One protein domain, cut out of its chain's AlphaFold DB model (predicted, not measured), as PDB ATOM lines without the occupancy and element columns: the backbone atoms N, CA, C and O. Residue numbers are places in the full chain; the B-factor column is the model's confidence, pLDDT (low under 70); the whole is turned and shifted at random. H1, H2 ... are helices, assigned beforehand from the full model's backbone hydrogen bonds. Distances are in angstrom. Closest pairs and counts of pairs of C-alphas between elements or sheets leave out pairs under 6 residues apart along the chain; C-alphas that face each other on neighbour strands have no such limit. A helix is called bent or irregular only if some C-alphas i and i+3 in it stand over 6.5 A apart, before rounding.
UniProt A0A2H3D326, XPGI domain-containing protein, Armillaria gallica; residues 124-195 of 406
ATOM      1  N   ALA A 124     -41.808  -5.967 -73.426       44.53
ATOM      2  CA  ALA A 124     -42.693  -5.909 -74.587       44.53
ATOM      3  C   ALA A 124     -44.197  -6.134 -74.339       44.53
ATOM      4  O   ALA A 124     -44.661  -7.277 -74.355       44.53
ATOM      5  N   ASP A 125     -44.952  -5.029 -74.235       45.44
ATOM      6  CA  ASP A 125     -46.334  -4.818 -74.733       45.44
ATOM      7  C   ASP A 125     -47.463  -5.751 -74.217       45.44
ATOM      8  O   ASP A 125     -48.644  -5.595 -74.532       45.44
ATOM      9  N   ARG A 126     -47.105  -6.790 -73.457       53.00
ATOM     10  CA  ARG A 126     -47.944  -7.925 -73.030       53.00
ATOM     11  C   ARG A 126     -47.489  -8.533 -71.699       53.00
ATOM     12  O   ARG A 126     -48.243  -9.312 -71.114       53.00
ATOM     13  N   CYS A 127     -46.296  -8.196 -71.203       64.38
ATOM     14  CA  CYS A 127     -45.917  -8.452 -69.816       64.38
ATOM     15  C   CYS A 127     -46.401  -7.283 -68.950       64.38
ATOM     16  O   CYS A 127     -45.983  -6.147 -69.139       64.38
ATOM     17  N   GLY A 128     -47.300  -7.538 -67.998       66.62
ATOM     18  CA  GLY A 128     -47.725  -6.492 -67.063       66.62
ATOM     19  C   GLY A 128     -46.631  -6.170 -66.041       66.62
ATOM     20  O   GLY A 128     -45.933  -7.082 -65.596       66.62
ATOM     21  N   GLN A 129     -46.560  -4.914 -65.586       72.44
ATOM     22  CA  GLN A 129     -45.587  -4.405 -64.601       72.44
ATOM     23  C   GLN A 129     -45.383  -5.333 -63.385       72.44
ATOM     24  O   GLN A 129     -44.258  -5.547 -62.951       72.44
ATOM     25  N   LYS A 130     -46.450  -5.965 -62.871       74.00
ATOM     26  CA  LYS A 130     -46.377  -6.941 -61.761       74.00
ATOM     27  C   LYS A 130     -45.505  -8.163 -62.072       74.00
ATOM     28  O   LYS A 130     -44.812  -8.666 -61.194       74.00
ATOM     29  N   THR A 131     -45.566  -8.645 -63.309       74.31
ATOM     30  CA  THR A 131     -44.821  -9.817 -63.782       74.31
ATOM     31  C   THR A 131     -43.367  -9.439 -64.052       74.31
ATOM     32  O   THR A 131     -42.469 -10.162 -63.632       74.31
ATOM     33  N   ALA A 132     -43.130  -8.271 -64.662       75.25
ATOM     34  CA  ALA A 132     -41.789  -7.711 -64.824       75.25
ATOM     35  C   ALA A 132     -41.101  -7.501 -63.462       75.25
ATOM     36  O   ALA A 132     -40.047  -8.082 -63.225       75.25
ATOM     37  N   HIS A 133     -41.751  -6.798 -62.524       76.38
ATOM     38  CA  HIS A 133     -41.245  -6.572 -61.165       76.38
ATOM     39  C   HIS A 133     -40.909  -7.877 -60.431       76.38
ATOM     40  O   HIS A 133     -39.881  -7.962 -59.764       76.38
ATOM     41  N   ALA A 134     -41.736  -8.917 -60.572       74.69
ATOM     42  CA  ALA A 134     -41.417 -10.219 -60.005       74.69
ATOM     43  C   ALA A 134     -40.128 -10.803 -60.611       74.69
ATOM     44  O   ALA A 134     -39.264 -11.266 -59.871       74.69
ATOM     45  N   PHE A 135     -39.921 -10.709 -61.930       74.00
ATOM     46  CA  PHE A 135     -38.646 -11.112 -62.533       74.00
ATOM     47  C   PHE A 135     -37.452 -10.275 -62.066       74.00
ATOM     48  O   PHE A 135     -36.350 -10.825 -61.979       74.00
ATOM     49  N   CYS A 136     -37.652  -9.015 -61.673       73.94
ATOM     50  CA  CYS A 136     -36.606  -8.198 -61.057       73.94
ATOM     51  C   CYS A 136     -36.136  -8.745 -59.698       73.94
ATOM     52  O   CYS A 136     -34.975  -8.586 -59.337       73.94
ATOM     53  N   GLN A 137     -36.993  -9.481 -58.982       75.69
ATOM     54  CA  GLN A 137     -36.624 -10.186 -57.746       75.69
ATOM     55  C   GLN A 137     -35.806 -11.471 -58.009       75.69
ATOM     56  O   GLN A 137     -35.303 -12.091 -57.072       75.69
ATOM     57  N   THR A 138     -35.645 -11.891 -59.273       80.12
ATOM     58  CA  THR A 138     -34.793 -13.033 -59.647       80.12
ATOM     59  C   THR A 138     -33.371 -12.610 -60.009       80.12
ATOM     60  O   THR A 138     -33.089 -11.489 -60.424       80.12
ATOM     61  N   SER A 139     -32.460 -13.585 -60.009       83.12
ATOM     62  CA  SER A 139     -31.111 -13.396 -60.554       83.12
ATOM     63  C   SER A 139     -31.039 -13.160 -62.079       83.12
ATOM     64  O   SER A 139     -29.932 -12.962 -62.578       83.12
ATOM     65  N   LEU A 140     -32.149 -13.202 -62.838       81.94
ATOM     66  CA  LEU A 140     -32.121 -13.062 -64.302       81.94
ATOM     67  C   LEU A 140     -31.669 -11.671 -64.753       81.94
ATOM     68  O   LEU A 140     -30.831 -11.596 -65.651       81.94
ATOM     69  N   GLY A 141     -32.181 -10.597 -64.144       80.44
ATOM     70  CA  GLY A 141     -31.802  -9.231 -64.526       80.44
ATOM     71  C   GLY A 141     -30.364  -8.892 -64.130       80.44
ATOM     72  O   GLY A 141     -29.607  -8.436 -64.978       80.44
ATOM     73  N   ASN A 142     -29.930  -9.260 -62.917       82.56
ATOM     74  CA  ASN A 142     -28.527  -9.118 -62.497       82.56
ATOM     75  C   ASN A 142     -27.566  -9.833 -63.462       82.56
ATOM     76  O   ASN A 142     -26.586  -9.249 -63.910       82.56
ATOM     77  N   LYS A 143     -27.872 -11.082 -63.847       86.44
ATOM     78  CA  LYS A 143     -27.059 -11.840 -64.814       86.44
ATOM     79  C   LYS A 143     -27.059 -11.205 -66.207       86.44
ATOM     80  O   LYS A 143     -26.031 -11.259 -66.873       86.44
ATOM     81  N   LEU A 144     -28.179 -10.620 -66.638       87.19
ATOM     82  CA  LEU A 144     -28.274  -9.901 -67.909       87.19
ATOM     83  C   LEU A 144     -27.414  -8.634 -67.890       87.19
ATOM     84  O   LEU A 144     -26.594  -8.450 -68.781       87.19
ATOM     85  N   PHE A 145     -27.535  -7.812 -66.846       83.94
ATOM     86  CA  PHE A 145     -26.745  -6.595 -66.665       83.94
ATOM     87  C   PHE A 145     -25.235  -6.893 -66.628       83.94
ATOM     88  O   PHE A 145     -24.463  -6.283 -67.367       83.94
ATOM     89  N   THR A 146     -24.809  -7.896 -65.849       86.25
ATOM     90  CA  THR A 146     -23.406  -8.353 -65.819       86.25
ATOM     91  C   THR A 146     -22.924  -8.856 -67.185       86.25
ATOM     92  O   THR A 146     -21.779  -8.614 -67.557       86.25
ATOM     93  N   ALA A 147     -23.773  -9.540 -67.959       87.75
ATOM     94  CA  ALA A 147     -23.405  -9.977 -69.304       87.75
ATOM     95  C   ALA A 147     -23.248  -8.792 -70.270       87.75
ATOM     96  O   ALA A 147     -22.254  -8.725 -70.983       87.75
ATOM     97  N   VAL A 148     -24.177  -7.833 -70.268       87.19
ATOM     98  CA  VAL A 148     -24.152  -6.670 -71.176       87.19
ATOM     99  C   VAL A 148     -22.962  -5.745 -70.899       87.19
ATOM    100  O   VAL A 148     -22.387  -5.204 -71.841       87.19
ATOM    101  N   THR A 149     -22.570  -5.593 -69.631       84.94
ATOM    102  CA  THR A 149     -21.446  -4.736 -69.209       84.94
ATOM    103  C   THR A 149     -20.068  -5.365 -69.431       84.94
ATOM    104  O   THR A 149     -19.111  -4.638 -69.684       84.94
ATOM    105  N   ILE A 150     -19.939  -6.698 -69.352       88.06
ATOM    106  CA  ILE A 150     -18.637  -7.394 -69.414       88.06
ATOM    107  C   ILE A 150     -18.392  -8.096 -70.764       88.06
ATOM    108  O   ILE A 150     -17.243  -8.244 -71.183       88.06
ATOM    109  N   MET A 151     -19.434  -8.571 -71.456       88.94
ATOM    110  CA  MET A 151     -19.279  -9.428 -72.639       88.94
ATOM    111  C   MET A 151     -19.247  -8.642 -73.957       88.94
ATOM    112  O   MET A 151     -20.066  -7.759 -74.220       88.94
ATOM    113  N   GLY A 152     -18.335  -9.036 -74.853       86.62
ATOM    114  CA  GLY A 152     -18.335  -8.574 -76.244       86.62
ATOM    115  C   GLY A 152     -19.570  -9.062 -77.027       86.62
ATOM    116  O   GLY A 152     -20.198 -10.035 -76.607       86.62
ATOM    117  N   PRO A 153     -19.906  -8.445 -78.182       84.69
ATOM    118  CA  PRO A 153     -21.166  -8.691 -78.899       84.69
ATOM    119  C   PRO A 153     -21.463 -10.177 -79.148       84.69
ATOM    120  O   PRO A 153     -22.478 -10.693 -78.701       84.69
ATOM    121  N   THR A 154     -20.512 -10.903 -79.738       86.38
ATOM    122  CA  THR A 154     -20.673 -12.325 -80.081       86.38
ATOM    123  C   THR A 154     -20.771 -13.246 -78.863       86.38
ATOM    124  O   THR A 154     -21.354 -14.325 -78.950       86.38
ATOM    125  N   ALA A 155     -20.208 -12.855 -77.717       89.38
ATOM    126  CA  ALA A 155     -20.356 -13.595 -76.465       89.38
ATOM    127  C   ALA A 155     -21.717 -13.306 -75.808       89.38
ATOM    128  O   ALA A 155     -22.338 -14.224 -75.270       89.38
ATOM    129  N   LEU A 156     -22.199 -12.061 -75.913       88.31
ATOM    130  CA  LEU A 156     -23.525 -11.655 -75.456       88.31
ATOM    131  C   LEU A 156     -24.624 -12.400 -76.226       88.31
ATOM    132  O   LEU A 156     -25.481 -12.993 -75.584       88.31
ATOM    133  N   ASP A 157     -24.560 -12.472 -77.558       87.94
ATOM    134  CA  ASP A 157     -25.561 -13.179 -78.376       87.94
ATOM    135  C   ASP A 157     -25.708 -14.657 -77.951       87.94
ATOM    136  O   ASP A 157     -26.809 -15.153 -77.711       87.94
ATOM    137  N   ASN A 158     -24.580 -15.350 -77.743       90.00
ATOM    138  CA  ASN A 158     -24.567 -16.730 -77.241       90.00
ATOM    139  C   ASN A 158     -25.112 -16.853 -75.803       90.00
ATOM    140  O   ASN A 158     -25.780 -17.835 -75.471       90.00
ATOM    141  N   PHE A 159     -24.846 -15.868 -74.941       90.62
ATOM    142  CA  PHE A 159     -25.409 -15.814 -73.591       90.62
ATOM    143  C   PHE A 159     -26.929 -15.592 -73.614       90.62
ATOM    144  O   PHE A 159     -27.647 -16.229 -72.836       90.62
ATOM    145  N   LEU A 160     -27.430 -14.738 -74.515       88.69
ATOM    146  CA  LEU A 160     -28.849 -14.404 -74.625       88.69
ATOM    147  C   LEU A 160     -29.708 -15.630 -74.948       88.69
ATOM    148  O   LEU A 160     -30.744 -15.790 -74.314       88.69
ATOM    149  N   ILE A 161     -29.247 -16.557 -75.796       88.56
ATOM    150  CA  ILE A 161     -29.945 -17.832 -76.072       88.56
ATOM    151  C   ILE A 161     -30.196 -18.622 -74.769       88.56
ATOM    152  O   ILE A 161     -31.313 -19.060 -74.467       88.56
ATOM    153  N   GLY A 162     -29.153 -18.779 -73.946       89.06
ATOM    154  CA  GLY A 162     -29.248 -19.483 -72.664       89.06
ATOM    155  C   GLY A 162     -30.059 -18.720 -71.609       89.06
ATOM    156  O   GLY A 162     -30.718 -19.333 -70.764       89.06
ATOM    157  N   TRP A 163     -30.037 -17.388 -71.655       89.19
ATOM    158  CA  TRP A 163     -30.826 -16.520 -70.782       89.19
ATOM    159  C   TRP A 163     -32.321 -16.546 -71.142       89.19
ATOM    160  O   TRP A 163     -33.155 -16.734 -70.257       89.19
ATOM    161  N   GLN A 164     -32.657 -16.460 -72.428       86.75
ATOM    162  CA  GLN A 164     -34.020 -16.499 -72.964       86.75
ATOM    163  C   GLN A 164     -34.688 -17.849 -72.664       86.75
ATOM    164  O   GLN A 164     -35.819 -17.882 -72.183       86.75
ATOM    165  N   THR A 165     -33.949 -18.958 -72.811       88.06
ATOM    166  CA  THR A 165     -34.404 -20.302 -72.404       88.06
ATOM    167  C   THR A 165     -34.789 -20.345 -70.916       88.06
ATOM    168  O   THR A 165     -35.809 -20.925 -70.538       88.06
ATOM    169  N   ARG A 166     -33.999 -19.700 -70.044       87.19
ATOM    170  CA  ARG A 166     -34.298 -19.618 -68.602       87.19
ATOM    171  C   ARG A 166     -35.514 -18.738 -68.324       87.19
ATOM    172  O   ARG A 166     -36.386 -19.161 -67.569       87.19
ATOM    173  N   LEU A 167     -35.618 -17.575 -68.970       85.12
ATOM    174  CA  LEU A 167     -36.790 -16.701 -68.879       85.12
ATOM    175  C   LEU A 167     -38.077 -17.436 -69.295       85.12
ATOM    176  O   LEU A 167     -39.071 -17.382 -68.575       85.12
ATOM    177  N   GLN A 168     -38.058 -18.169 -70.411       86.25
ATOM    178  CA  GLN A 168     -39.183 -19.003 -70.847       86.25
ATOM    179  C   GLN A 168     -39.538 -20.071 -69.801       86.25
ATOM    180  O   GLN A 168     -40.719 -20.265 -69.505       86.25
ATOM    181  N   SER A 169     -38.542 -20.728 -69.196       87.12
ATOM    182  CA  SER A 169     -38.787 -21.736 -68.156       87.12
ATOM    183  C   SER A 169     -39.458 -21.152 -66.905       87.12
ATOM    184  O   SER A 169     -40.416 -21.741 -66.407       87.12
ATOM    185  N   GLU A 170     -39.051 -19.957 -66.465       83.75
ATOM    186  CA  GLU A 170     -39.655 -19.249 -65.327       83.75
ATOM    187  C   GLU A 170     -41.039 -18.663 -65.673       83.75
ATOM    188  O   GLU A 170     -41.942 -18.665 -64.843       83.75
ATOM    189  N   LEU A 171     -41.278 -18.232 -66.918       82.94
ATOM    190  CA  LEU A 171     -42.616 -17.839 -67.391       82.94
ATOM    191  C   LEU A 171     -43.599 -19.024 -67.409       82.94
ATOM    192  O   LEU A 171     -44.794 -18.854 -67.153       82.94
ATOM    193  N   ILE A 172     -43.119 -20.231 -67.726       86.00
ATOM    194  CA  ILE A 172     -43.930 -21.458 -67.754       86.00
ATOM    195  C   ILE A 172     -44.119 -22.034 -66.345       86.00
ATOM    196  O   ILE A 172     -45.193 -22.569 -66.053       86.00
ATOM    197  N   ASN A 173     -43.106 -21.951 -65.485       85.50
ATOM    198  CA  ASN A 173     -43.091 -22.503 -64.133       85.50
ATOM    199  C   ASN A 173     -42.286 -21.587 -63.185       85.50
ATOM    200  O   ASN A 173     -41.109 -21.863 -62.946       85.50
ATOM    201  N   PRO A 174     -42.897 -20.508 -62.661       80.81
ATOM    202  CA  PRO A 174     -42.183 -19.513 -61.870       80.81
ATOM    203  C   PRO A 174     -41.737 -20.093 -60.530       80.81
ATOM    204  O   PRO A 174     -42.551 -20.646 -59.788       80.81
ATOM    205  N   MET A 175     -40.459 -19.920 -60.187       77.12
ATOM    206  CA  MET A 175     -39.952 -20.275 -58.856       77.12
ATOM    207  C   MET A 175     -40.408 -19.303 -57.758       77.12
ATOM    208  O   MET A 175     -40.346 -19.641 -56.575       77.12
ATOM    209  N   ILE A 176     -40.869 -18.102 -58.122       75.06
ATOM    210  CA  ILE A 176     -41.303 -17.076 -57.164       75.06
ATOM    211  C   ILE A 176     -42.745 -17.348 -56.695       75.06
ATOM    212  O   ILE A 176     -43.662 -17.388 -57.524       75.06
ATOM    213  N   PRO A 177     -42.992 -17.460 -55.375       71.19
ATOM    214  CA  PRO A 177     -44.341 -17.595 -54.833       71.19
ATOM    215  C   PRO A 177     -45.245 -16.413 -55.212       71.19
ATOM    216  O   PRO A 177     -44.883 -15.255 -55.030       71.19
ATOM    217  N   GLY A 178     -46.455 -16.707 -55.693       71.12
ATOM    218  CA  GLY A 178     -47.468 -15.693 -56.020       71.12
ATOM    219  C   GLY A 178     -47.405 -15.123 -57.443       71.12
ATOM    220  O   GLY A 178     -48.269 -14.325 -57.801       71.12
ATOM    221  N   VAL A 179     -46.446 -15.548 -58.273       75.38
ATOM    222  CA  VAL A 179     -46.391 -15.174 -59.695       75.38
ATOM    223  C   VAL A 179     -47.282 -16.097 -60.527       75.38
ATOM    224  O   VAL A 179     -47.229 -17.323 -60.411       75.38
ATOM    225  N   SER A 180     -48.112 -15.506 -61.386       77.19
ATOM    226  CA  SER A 180     -48.951 -16.248 -62.330       77.19
ATOM    227  C   SER A 180     -48.118 -16.918 -63.422       77.19
ATOM    228  O   SER A 180     -47.084 -16.413 -63.849       77.19
ATOM    229  N   ARG A 181     -48.594 -18.056 -63.933       82.75
ATOM    230  CA  ARG A 181     -47.969 -18.738 -65.076       82.75
ATOM    231  C   ARG A 181     -48.348 -18.022 -66.373       82.75
ATOM    232  O   ARG A 181     -49.532 -17.811 -66.630       82.75
ATOM    233  N   HIS A 182     -47.370 -17.731 -67.226       81.31
ATOM    234  CA  HIS A 182     -47.549 -17.025 -68.499       81.31
ATOM    235  C   HIS A 182     -47.052 -17.840 -69.719       81.31
ATOM    236  O   HIS A 182     -46.281 -17.329 -70.535       81.31
ATOM    237  N   PRO A 183     -47.513 -19.095 -69.927       81.12
ATOM    238  CA  PRO A 183     -47.050 -19.936 -71.040       81.12
ATOM    239  C   PRO A 183     -47.390 -19.348 -72.421       81.12
ATOM    240  O   PRO A 183     -46.630 -19.504 -73.369       81.12
ATOM    241  N   ALA A 184     -48.498 -18.608 -72.538       80.94
ATOM    242  CA  ALA A 184     -48.870 -17.915 -73.773       80.94
ATOM    243  C   ALA A 184     -47.950 -16.726 -74.117       80.94
ATOM    244  O   ALA A 184     -47.937 -16.304 -75.272       80.94
ATOM    245  N   LEU A 185     -47.207 -16.191 -73.138       78.31
ATOM    246  CA  LEU A 185     -46.171 -15.176 -73.347       78.31
ATOM    247  C   LEU A 185     -44.837 -15.845 -73.694       78.31
ATOM    248  O   LEU A 185     -44.212 -15.452 -74.670       78.31
ATOM    249  N   ALA A 186     -44.457 -16.907 -72.971       80.00
ATOM    250  CA  ALA A 186     -43.253 -17.693 -73.263       80.00
ATOM    251  C   ALA A 186     -43.226 -18.206 -74.716       80.00
ATOM    252  O   ALA A 186     -42.223 -18.049 -75.403       80.00
ATOM    253  N   ASN A 187     -44.357 -18.726 -75.207       79.56
ATOM    254  CA  ASN A 187     -44.507 -19.239 -76.577       79.56
ATOM    255  C   ASN A 187     -44.630 -18.145 -77.661       79.56
ATOM    256  O   ASN A 187     -44.757 -18.474 -78.836       79.56
ATOM    257  N   LYS A 188     -44.689 -16.862 -77.279       79.06
ATOM    258  CA  LYS A 188     -44.810 -15.709 -78.192       79.06
ATOM    259  C   LYS A 188     -43.642 -14.729 -78.067       79.06
ATOM    260  O   LYS A 188     -43.707 -13.638 -78.629       79.06
ATOM    261  N   LEU A 189     -42.614 -15.093 -77.306       76.06
ATOM    262  CA  LEU A 189     -41.414 -14.289 -77.156       76.06
ATOM    263  C   LEU A 189     -40.658 -14.292 -78.499       76.06
ATOM    264  O   LEU A 189     -40.404 -15.383 -79.007       76.06
ATOM    265  N   PRO A 190     -40.335 -13.131 -79.099       78.88
ATOM    266  CA  PRO A 190     -39.565 -13.087 -80.340       78.88
ATOM    267  C   PRO A 190     -38.167 -13.687 -80.159       78.88
ATOM    268  O   PRO A 190     -37.563 -13.505 -79.102       78.88
ATOM    269  N   ASP A 191     -37.626 -14.320 -81.199       75.44
ATOM    270  CA  ASP A 191     -36.248 -14.833 -81.185       75.44
ATOM    271  C   ASP A 191     -35.220 -13.691 -81.035       75.44
ATOM    272  O   ASP A 191     -34.224 -13.845 -80.335       75.44
ATOM    273  N   ASP A 192     -35.527 -12.505 -81.575       75.38
ATOM    274  CA  ASP A 192     -34.727 -11.274 -81.439       75.38
ATOM    275  C   ASP A 192     -34.824 -10.612 -80.040       75.38
ATOM    276  O   ASP A 192     -34.277  -9.527 -79.817       75.38
ATOM    277  N   PHE A 193     -35.558 -11.210 -79.090       79.06
ATOM    278  CA  PHE A 193     -35.691 -10.685 -77.730       79.06
ATOM    279  C   PHE A 193     -34.710 -11.357 -76.746       79.06
ATOM    280  O   PHE A 193     -34.744 -12.582 -76.601       79.06
ATOM    281  N   PRO A 194     -33.947 -10.585 -75.941       83.06
ATOM    282  CA  PRO A 194     -33.954  -9.123 -75.824       83.06
ATOM    283  C   PRO A 194     -32.990  -8.445 -76.808       83.06
ATOM    284  O   PRO A 194     -31.884  -8.928 -77.030       83.06
ATOM    285  N   ASN A 195     -33.369  -7.274 -77.330       83.62
ATOM    286  CA  ASN A 195     -32.516  -6.516 -78.250       83.62
ATOM    287  C   ASN A 195     -31.237  -6.027 -77.525       83.62
ATOM    288  O   ASN A 195     -31.339  -5.203 -76.608       83.62
TER     289      ASN A 195
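Overview. This is residues 124 to 195 of the 406 residues of the protein "XPGI domain-containing protein" of Armillaria gallica (UniProt A0A2H3D326). Two helices, H2 and the longer H3, lie side by side and run opposite ways as a helical hairpin; the short helix H1 leads into it at the open end, turned steeply to H2. Beyond the far end of H3 the backbone folds back through residues 173 to 182 to the one-turn helix H4, which packs on that end, and the tail from residue 187 to 195 heads back along the length of H3. The printed part has 72 residues with four named helices in the order H1, H2, H3, H4 and no named strand, in the class all helix. It is compact, with a radius of gyration of the C-alphas of 12.3 A, and elongated, spanning 35 by 23 by 19 A.

Arrangement. Start with H1, residues 129 to 136, and go on to H2, residues 139 to 150: they are close but not clearly touching, and their closest C-alphas, those of Phe 135 and Gly 141, are 7.4 A apart. They run the same way at a steep tilt of 67 degrees, only just short of about perpendicular. Next look at H3, residues 153 to 172, which forms a hairpin with H2. The two touch, their closest C-alphas being those of Ala 147 and Leu 156 at 6.4 A. They run opposite ways at a shallow tilt of 7 degrees. H3 has a kink of 26 degrees near residue 160, but is not bent. H4, residues 183 to 186, touches H3 at its residues 167 to 172 alone; the closest C-alphas, those of Ile 172 and Pro 183, are 4.8 A apart. H1 stays apart from H3 and H4, and H2 from H4. In H1 and H2 every O i to N i+4 pair is within hydrogen-bond range, in H3 14 of 16 are, and H4 is too short for such a pair.

Along the chain. Find C-alpha 129 at (-45.587, -4.405, -64.601), where H1 begins; it measures 10.4 A from first to last C-alpha. H2 runs 16.4 A from Ser 139 to Ile 150. From C-alpha 153 at (-21.166, -8.691, -78.899), H3 runs 28.4 A to Ile 172. H4 measures 4.9 A and ends at C-alpha 186, (-43.253, -17.693, -73.263).

Size, cuts and confidence. Look for the two C-alphas farthest apart at Gly 152 and Gly 178, 36.2 A from each other. The printed part has no cut. The links from H1 to H2 and from H2 to H3 are tight, and the one from H3 to H4, with 10 residues, is short. The mean pLDDT of the printed part is 80.2; residues 124 to 128 are under 70.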